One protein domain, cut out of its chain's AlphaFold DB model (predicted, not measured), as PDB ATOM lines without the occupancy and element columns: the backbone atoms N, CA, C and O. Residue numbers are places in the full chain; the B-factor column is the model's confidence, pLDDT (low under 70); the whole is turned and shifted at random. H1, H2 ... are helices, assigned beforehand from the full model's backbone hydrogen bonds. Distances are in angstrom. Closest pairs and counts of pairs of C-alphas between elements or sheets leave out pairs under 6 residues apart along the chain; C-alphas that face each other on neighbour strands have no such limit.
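Overview. This is residues 2 to 14 and 25 to 61 of the 64 residues of an uncharacterized protein of Curtobacterium sp. MCSS17_011 (UniProt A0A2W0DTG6). The longest helix, H2, forms the middle of this small helical domain: H1 packs across it on one side at a steep angle, and on another side H3 folds back beside its later part while short H4 packs near its beginning. H2 and H3 make a helical hairpin, and H4 follows after a tight link. The printed part has 50 residues with four named helices, H1, H2, H3 and H4 in that order along the chain, and no named strand; the class is all helix. The whole is compact, with a radius of gyration of the C-alphas of 11.0 A, and its C-alphas span 30 by 23 by 15 A.

Arrangement. H1, residues 2 to 14, touches H2, residues 26 to 40, at a steep tilt of 58 degrees, opposite ways; the closest C-alphas are those of Arg 4 and Phe 32, 6.0 A apart. H2 is the hub, touching three other helices. H3, residues 42 to 51, touches H2, which meets it with residues 34 to 38 alone; the closest C-alphas are those of Leu 37 and Ala 45, 4.9 A apart. This hairpin has a shallow tilt of 34 degrees, only just short of steep, opposite ways. H4, residues 54 to 59, touches H2, which meets it with residues 26 to 30 alone; the closest C-alphas are those of Gln 27 and Glu 55, 7.2 A apart. Their tilt is also shallow at 34 degrees, only just short of steep, and they run opposite ways. The helix packing is mostly aligned, but only just: 2 of the 3 touching pairs are at a shallow tilt. H1 is apart from H3 and from H4, and H3 is apart from H4. In H1, H2, H3 and H4 every O i to N i+4 pair is within hydrogen-bond range.

Along the chain. H1 begins at C-alpha 2, at (217.300, 168.935, 189.756), and is 18.6 A long from first to last C-alpha. H2 begins at C-alpha 26, at (225.014, 160.389, 175.802), and is 21.3 A long. H3, from Pro 42 to Thr 51, is 14.3 A long. H4 has six residues and ends at C-alpha 59, at (231.212, 160.827, 166.328).

Size, cuts and confidence. The two C-alphas farthest apart are those of Ala 2 and Ala 60, at 31.0 A. Residues 15 to 24 are cut out and not printed, and C-alphas 14 and 25 are 13.8 A apart across the cut. Of the links that are printed whole, H2 to H3 and H3 to H4 are both tight. The mean pLDDT of the printed part is 93.9, and no printed residue is under 70.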
ATOM      1  N   ALA A   2     217.505 170.316 189.271       85.12
ATOM      2  CA  ALA A   2     217.300 168.935 189.756       85.12
ATOM      3  C   ALA A   2     217.325 167.838 188.669       85.12
ATOM      4  O   ALA A   2     218.032 166.845 188.813       85.12
ATOM      5  N   ARG A   3     216.635 168.048 187.539       87.00
ATOM      6  CA  ARG A   3     216.575 167.062 186.443       87.00
ATOM      7  C   ARG A   3     217.941 166.766 185.809       87.00
ATOM      8  O   ARG A   3     218.180 165.630 185.419       87.00
ATOM      9  N   ARG A   4     218.831 167.763 185.706       89.00
ATOM     10  CA  ARG A   4     220.174 167.594 185.115       89.00
ATOM     11  C   ARG A   4     221.063 166.755 186.024       89.00
ATOM     12  O   ARG A   4     221.671 165.793 185.575       89.00
ATOM     13  N   LEU A   5     221.041 167.066 187.319       91.50
ATOM     14  CA  LEU A   5     221.786 166.311 188.320       91.50
ATOM     15  C   LEU A   5     221.288 164.860 188.428       91.50
ATOM     16  O   LEU A   5     222.090 163.937 188.497       91.50
ATOM     17  N   GLN A   6     219.970 164.639 188.361       92.94
ATOM     18  CA  GLN A   6     219.391 163.292 188.338       92.94
ATOM     19  C   GLN A   6     219.832 162.478 187.113       92.94
ATOM     20  O   GLN A   6     220.165 161.302 187.255       92.94
ATOM     21  N   GLN A   7     219.862 163.087 185.921       91.69
ATOM     22  CA  GLN A   7     220.375 162.431 184.709       91.69
ATOM     23  C   GLN A   7     221.850 162.045 184.874       91.69
ATOM     24  O   GLN A   7     222.225 160.913 184.560       91.69
ATOM     25  N   LEU A   8     222.663 162.940 185.446       92.81
ATOM     26  CA  LEU A   8     224.083 162.681 185.659       92.81
ATOM     27  C   LEU A   8     224.328 161.565 186.692       92.81
ATOM     28  O   LEU A   8     225.154 160.682 186.471       92.81
ATOM     29  N   HIS A   9     223.567 161.541 187.790       94.19
ATOM     30  CA  HIS A   9     223.616 160.439 188.756       94.19
ATOM     31  C   HIS A   9     223.247 159.098 188.119       94.19
ATOM     32  O   HIS A   9     223.898 158.089 188.394       94.19
ATOM     33  N   PHE A  10     222.234 159.083 187.250       94.38
ATOM     34  CA  PHE A  10     221.821 157.872 186.553       94.38
ATOM     35  C   PHE A  10     222.946 157.323 185.672       94.38
ATOM     36  O   PHE A  10     223.327 156.164 185.826       94.38
ATOM     37  N   VAL A  11     223.520 158.145 184.784       94.69
ATOM     38  CA  VAL A  11     224.594 157.681 183.890       94.69
ATOM     39  C   VAL A  11     225.845 157.277 184.674       94.69
ATOM     40  O   VAL A  11     226.402 156.217 184.394       94.69
ATOM     41  N   ARG A  12     226.228 158.032 185.716       95.06
ATOM     42  CA  ARG A  12     227.359 157.684 186.592       95.06
ATOM     43  C   ARG A  12     227.161 156.320 187.240       95.06
ATOM     44  O   ARG A  12     228.090 155.520 187.256       95.06
ATOM     45  N   ASN A  13     225.972 156.051 187.783       96.56
ATOM     46  CA  ASN A  13     225.694 154.778 188.446       96.56
ATOM     47  C   ASN A  13     225.742 153.612 187.465       96.56
ATOM     48  O   ASN A  13     226.339 152.590 187.776       96.56
ATOM     49  N   ARG A  14     225.175 153.762 186.268       96.44
ATOM     50  CA  ARG A  14     225.216 152.693 185.263       96.44
ATOM     51  C   ARG A  14     226.628 152.438 184.752       96.44
ATOM     52  O   ARG A  14     227.023 151.285 184.662       96.44
ATOM     53  N   ASN A  25     220.831 159.088 175.037       92.75
ATOM     54  CA  ASN A  25     221.430 160.267 174.428       92.75
ATOM     55  C   ASN A  25     222.627 160.744 175.273       92.75
ATOM     56  O   ASN A  25     222.509 161.670 176.074       92.75
ATOM     57  N   LEU A  26     223.772 160.082 175.089       92.62
ATOM     58  CA  LEU A  26     225.014 160.389 175.802       92.62
ATOM     59  C   LEU A  26     225.586 161.770 175.449       92.62
ATOM     60  O   LEU A  26     226.275 162.349 176.281       92.62
ATOM     61  N   GLN A  27     225.257 162.322 174.272       93.56
ATOM     62  CA  GLN A  27     225.598 163.710 173.939       93.56
ATOM     63  C   GLN A  27     224.890 164.665 174.900       93.56
ATOM     64  O   GLN A  27     225.523 165.488 175.542       93.56
ATOM     65  N   ARG A  28     223.579 164.489 175.095       94.12
ATOM     66  CA  ARG A  28     222.816 165.316 176.037       94.12
ATOM     67  C   ARG A  28     223.288 165.142 177.484       94.12
ATOM     68  O   ARG A  28     223.292 166.109 178.240       94.12
ATOM     69  N   ASP A  29     223.645 163.920 177.881       94.69
ATOM     70  CA  ASP A  29     224.209 163.664 179.213       94.69
ATOM     71  C   ASP A  29     225.552 164.412 179.394       94.69
ATOM     72  O   ASP A  29     225.786 164.997 180.453       94.69
ATOM     73  N   HIS A  30     226.392 164.452 178.353       94.56
ATOM     74  CA  HIS A  30     227.640 165.220 178.325       94.56
ATOM     75  C   HIS A  30     227.402 166.735 178.406       94.56
ATOM     76  O   HIS A  30     227.992 167.399 179.258       94.56
ATOM     77  N   ASP A  31     226.477 167.272 177.607       94.75
ATOM     78  CA  ASP A  31     226.144 168.700 177.613       94.75
ATOM     79  C   ASP A  31     225.649 169.147 179.001       94.75
ATOM     80  O   ASP A  31     226.034 170.201 179.509       94.75
ATOM     81  N   PHE A  32     224.836 168.316 179.667       95.81
ATOM     82  CA  PHE A  32     224.419 168.583 181.043       95.81
ATOM     83  C   PHE A  32     225.584 168.550 182.027       95.81
ATOM     84  O   PHE A  32     225.596 169.363 182.948       95.81
ATOM     85  N   ALA A  33     226.553 167.649 181.863       94.94
ATOM     86  CA  ALA A  33     227.731 167.624 182.721       94.94
ATOM     87  C   ALA A  33     228.538 168.928 182.599       94.94
ATOM     88  O   ALA A  33     228.869 169.523 183.623       94.94
ATOM     89  N   LEU A  34     228.778 169.413 181.376       96.00
ATOM     90  CA  LEU A  34     229.476 170.682 181.142       96.00
ATOM     91  C   LEU A  34     228.686 171.886 181.675       96.00
ATOM     92  O   LEU A  34     229.267 172.756 182.321       96.00
ATOM     93  N   GLU A  35     227.360 171.913 181.494       95.50
ATOM     94  CA  GLU A  35     226.495 172.963 182.054       95.50
ATOM     95  C   GLU A  35     226.585 173.003 183.591       95.50
ATOM     96  O   GLU A  35     226.759 174.071 184.179       95.50
ATOM     97  N   LEU A  36     226.511 171.838 184.250       95.12
ATOM     98  CA  LEU A  36     226.632 171.722 185.706       95.12
ATOM     99  C   LEU A  36     228.019 172.151 186.203       95.12
ATOM    100  O   LEU A  36     228.116 172.864 187.200       95.12
ATOM    101  N   LEU A  37     229.086 171.741 185.512       96.19
ATOM    102  CA  LEU A  37     230.449 172.164 185.836       96.19
ATOM    103  C   LEU A  37     230.625 173.671 185.654       96.19
ATOM    104  O   LEU A  37     231.284 174.300 186.477       96.19
ATOM    105  N   GLY A  38     229.982 174.270 184.650       96.88
ATOM    106  CA  GLY A  38     229.984 175.716 184.436       96.88
ATOM    107  C   GLY A  38     229.357 176.494 185.594       96.88
ATOM    108  O   GLY A  38     229.795 177.604 185.888       96.88
ATOM    109  N   TRP A  39     228.389 175.902 186.303       95.75
ATOM    110  CA  TRP A  39     227.833 176.483 187.531       95.75
ATOM    111  C   TRP A  39     228.801 176.424 188.716       95.75
ATOM    112  O   TRP A  39     228.720 177.275 189.598       95.75
ATOM    113  N   ILE A  40     229.710 175.444 188.745       95.69
ATOM    114  CA  ILE A  40     230.784 175.358 189.748       95.69
ATOM    115  C   ILE A  40     231.896 176.351 189.398       95.69
ATOM    116  O   ILE A  40     232.397 177.062 190.265       95.69
ATOM    117  N   GLY A  41     232.271 176.417 188.122       97.62
ATOM    118  CA  GLY A  41     233.188 177.417 187.608       97.62
ATOM    119  C   GLY A  41     233.606 177.155 186.159       97.62
ATOM    120  O   GLY A  41     233.731 176.002 185.738       97.62
ATOM    121  N   PRO A  42     233.908 178.216 185.391       96.69
ATOM    122  CA  PRO A  42     234.238 178.099 183.969       96.69
ATOM    123  C   PRO A  42     235.504 177.269 183.715       96.69
ATOM    124  O   PRO A  42     235.581 176.548 182.724       96.69
ATOM    125  N   HIS A  43     236.479 177.312 184.631       97.75
ATOM    126  CA  HIS A  43     237.702 176.517 184.513       97.75
ATOM    127  C   HIS A  43     237.430 175.007 184.596       97.75
ATOM    128  O   HIS A  43     238.014 174.242 183.836       97.75
ATOM    129  N   ALA A  44     236.510 174.578 185.467       96.56
ATOM    130  CA  ALA A  44     236.160 173.167 185.611       96.56
ATOM    131  C   ALA A  44     235.449 172.626 184.361       96.56
ATOM    132  O   ALA A  44     235.753 171.521 183.916       96.56
ATOM    133  N   ALA A  45     234.546 173.418 183.772       97.25
ATOM    134  CA  ALA A  45     233.885 173.066 182.517       97.25
ATOM    135  C   ALA A  45     234.890 172.938 181.364       97.25
ATOM    136  O   ALA A  45     234.913 171.912 180.692       97.25
ATOM    137  N   SER A  46     235.770 173.932 181.193       96.94
ATOM    138  CA  SER A  46     236.790 173.920 180.137       96.94
ATOM    139  C   SER A  46     237.787 172.767 180.299       96.94
ATOM    140  O   SER A  46     238.125 172.096 179.326       96.94
ATOM    141  N   TRP A  47     238.223 172.483 181.531       97.19
ATOM    142  CA  TRP A  47     239.082 171.333 181.804       97.19
ATOM    143  C   TRP A  47     238.398 170.009 181.438       97.19
ATOM    144  O   TRP A  47     239.018 169.150 180.808       97.19
ATOM    145  N   ALA A  48     237.123 169.841 181.795       95.81
ATOM    146  CA  ALA A  48     236.380 168.622 181.488       95.81
ATOM    147  C   ALA A  48     236.153 168.442 179.980       95.81
ATOM    148  O   ALA A  48     236.357 167.341 179.468       95.81
ATOM    149  N   GLU A  49     235.801 169.519 179.273       95.19
ATOM    150  CA  GLU A  49     235.651 169.540 177.813       95.19
ATOM    151  C   GLU A  49     236.953 169.128 177.105       95.19
ATOM    152  O   GLU A  49     236.923 168.325 176.178       95.19
ATOM    153  N   GLY A  50     238.110 169.587 177.592       95.44
ATOM    154  CA  GLY A  50     239.415 169.209 177.036       95.44
ATOM    155  C   GLY A  50     239.908 167.804 177.412       95.44
ATOM    156  O   GLY A  50     240.844 167.305 176.791       95.44
ATOM    157  N   THR A  51     239.316 167.165 178.425       95.12
ATOM    158  CA  THR A  51     239.778 165.862 178.953       95.12
ATOM    159  C   THR A  51     238.918 164.692 178.470       95.12
ATOM    160  O   THR A  51     239.377 163.552 178.393       95.12
ATOM    161  N   THR A  52     237.650 164.945 178.160       92.25
ATOM    162  CA  THR A  52     236.694 163.905 177.775       92.25
ATOM    163  C   THR A  52     236.898 163.418 176.337       92.25
ATOM    164  O   THR A  52     237.053 164.198 175.404       92.25
ATOM    165  N   SER A  53     236.840 162.101 176.128       93.38
ATOM    166  CA  SER A  53     236.854 161.490 174.789       93.38
ATOM    167  C   SER A  53     235.453 161.213 174.239       93.38
ATOM    168  O   SER A  53     235.320 160.734 173.111       93.38
ATOM    169  N   ILE A  54     234.398 161.496 175.016       90.50
ATOM    170  CA  ILE A  54     233.038 161.043 174.702       90.50
ATOM    171  C   ILE A  54     232.552 161.568 173.355       90.50
ATOM    172  O   ILE A  54     231.947 160.817 172.599       90.50
ATOM    173  N   GLU A  55     232.870 162.812 173.002       91.94
ATOM    174  CA  GLU A  55     232.455 163.363 171.718       91.94
ATOM    175  C   GLU A  55     233.107 162.637 170.540       91.94
ATOM    176  O   GLU A  55     232.449 162.351 169.543       91.94
ATOM    177  N   ALA A  56     234.397 162.309 170.655       93.12
ATOM    178  CA  ALA A  56     235.105 161.555 169.627       93.12
ATOM    179  C   ALA A  56     234.506 160.151 169.473       93.12
ATOM    180  O   ALA A  56     234.274 159.706 168.351       93.12
ATOM    181  N   VAL A  57     234.182 159.491 170.589       92.38
ATOM    182  CA  VAL A  57     233.524 158.176 170.595       92.38
ATOM    183  C   VAL A  57     232.132 158.245 169.964       92.38
ATOM    184  O   VAL A  57     231.778 157.380 169.168       92.38
ATOM    185  N   LEU A  58     231.340 159.271 170.285       90.62
ATOM    186  CA  LEU A  58     229.997 159.444 169.727       90.62
ATOM    187  C   LEU A  58     230.028 159.746 168.227       90.62
ATOM    188  O   LEU A  58     229.197 159.204 167.503       90.62
ATOM    189  N   ARG A  59     230.994 160.551 167.760       91.19
ATOM    190  CA  ARG A  59     231.212 160.827 166.328       91.19
ATOM    191  C   ARG A  59     231.681 159.600 165.547       91.19
ATOM    192  O   ARG A  59     231.367 159.483 164.372       91.19
ATOM    193  N   ALA A  60     232.432 158.705 166.185       92.25
ATOM    194  CA  ALA A  60     232.926 157.474 165.570       92.25
ATOM    195  C   ALA A  60     231.912 156.317 165.614       92.25
ATOM    196  O   ALA A  60     232.206 155.229 165.116       92.25
ATOM    197  N   ARG A  61     230.744 156.507 166.240       84.69
ATOM    198  CA  ARG A  61     229.736 155.454 166.342       84.69
ATOM    199  C   ARG A  61     229.182 155.156 164.942       84.69
ATOM    200  O   ARG A  61     228.715 156.091 164.300       84.69
TER     201      ARG A  61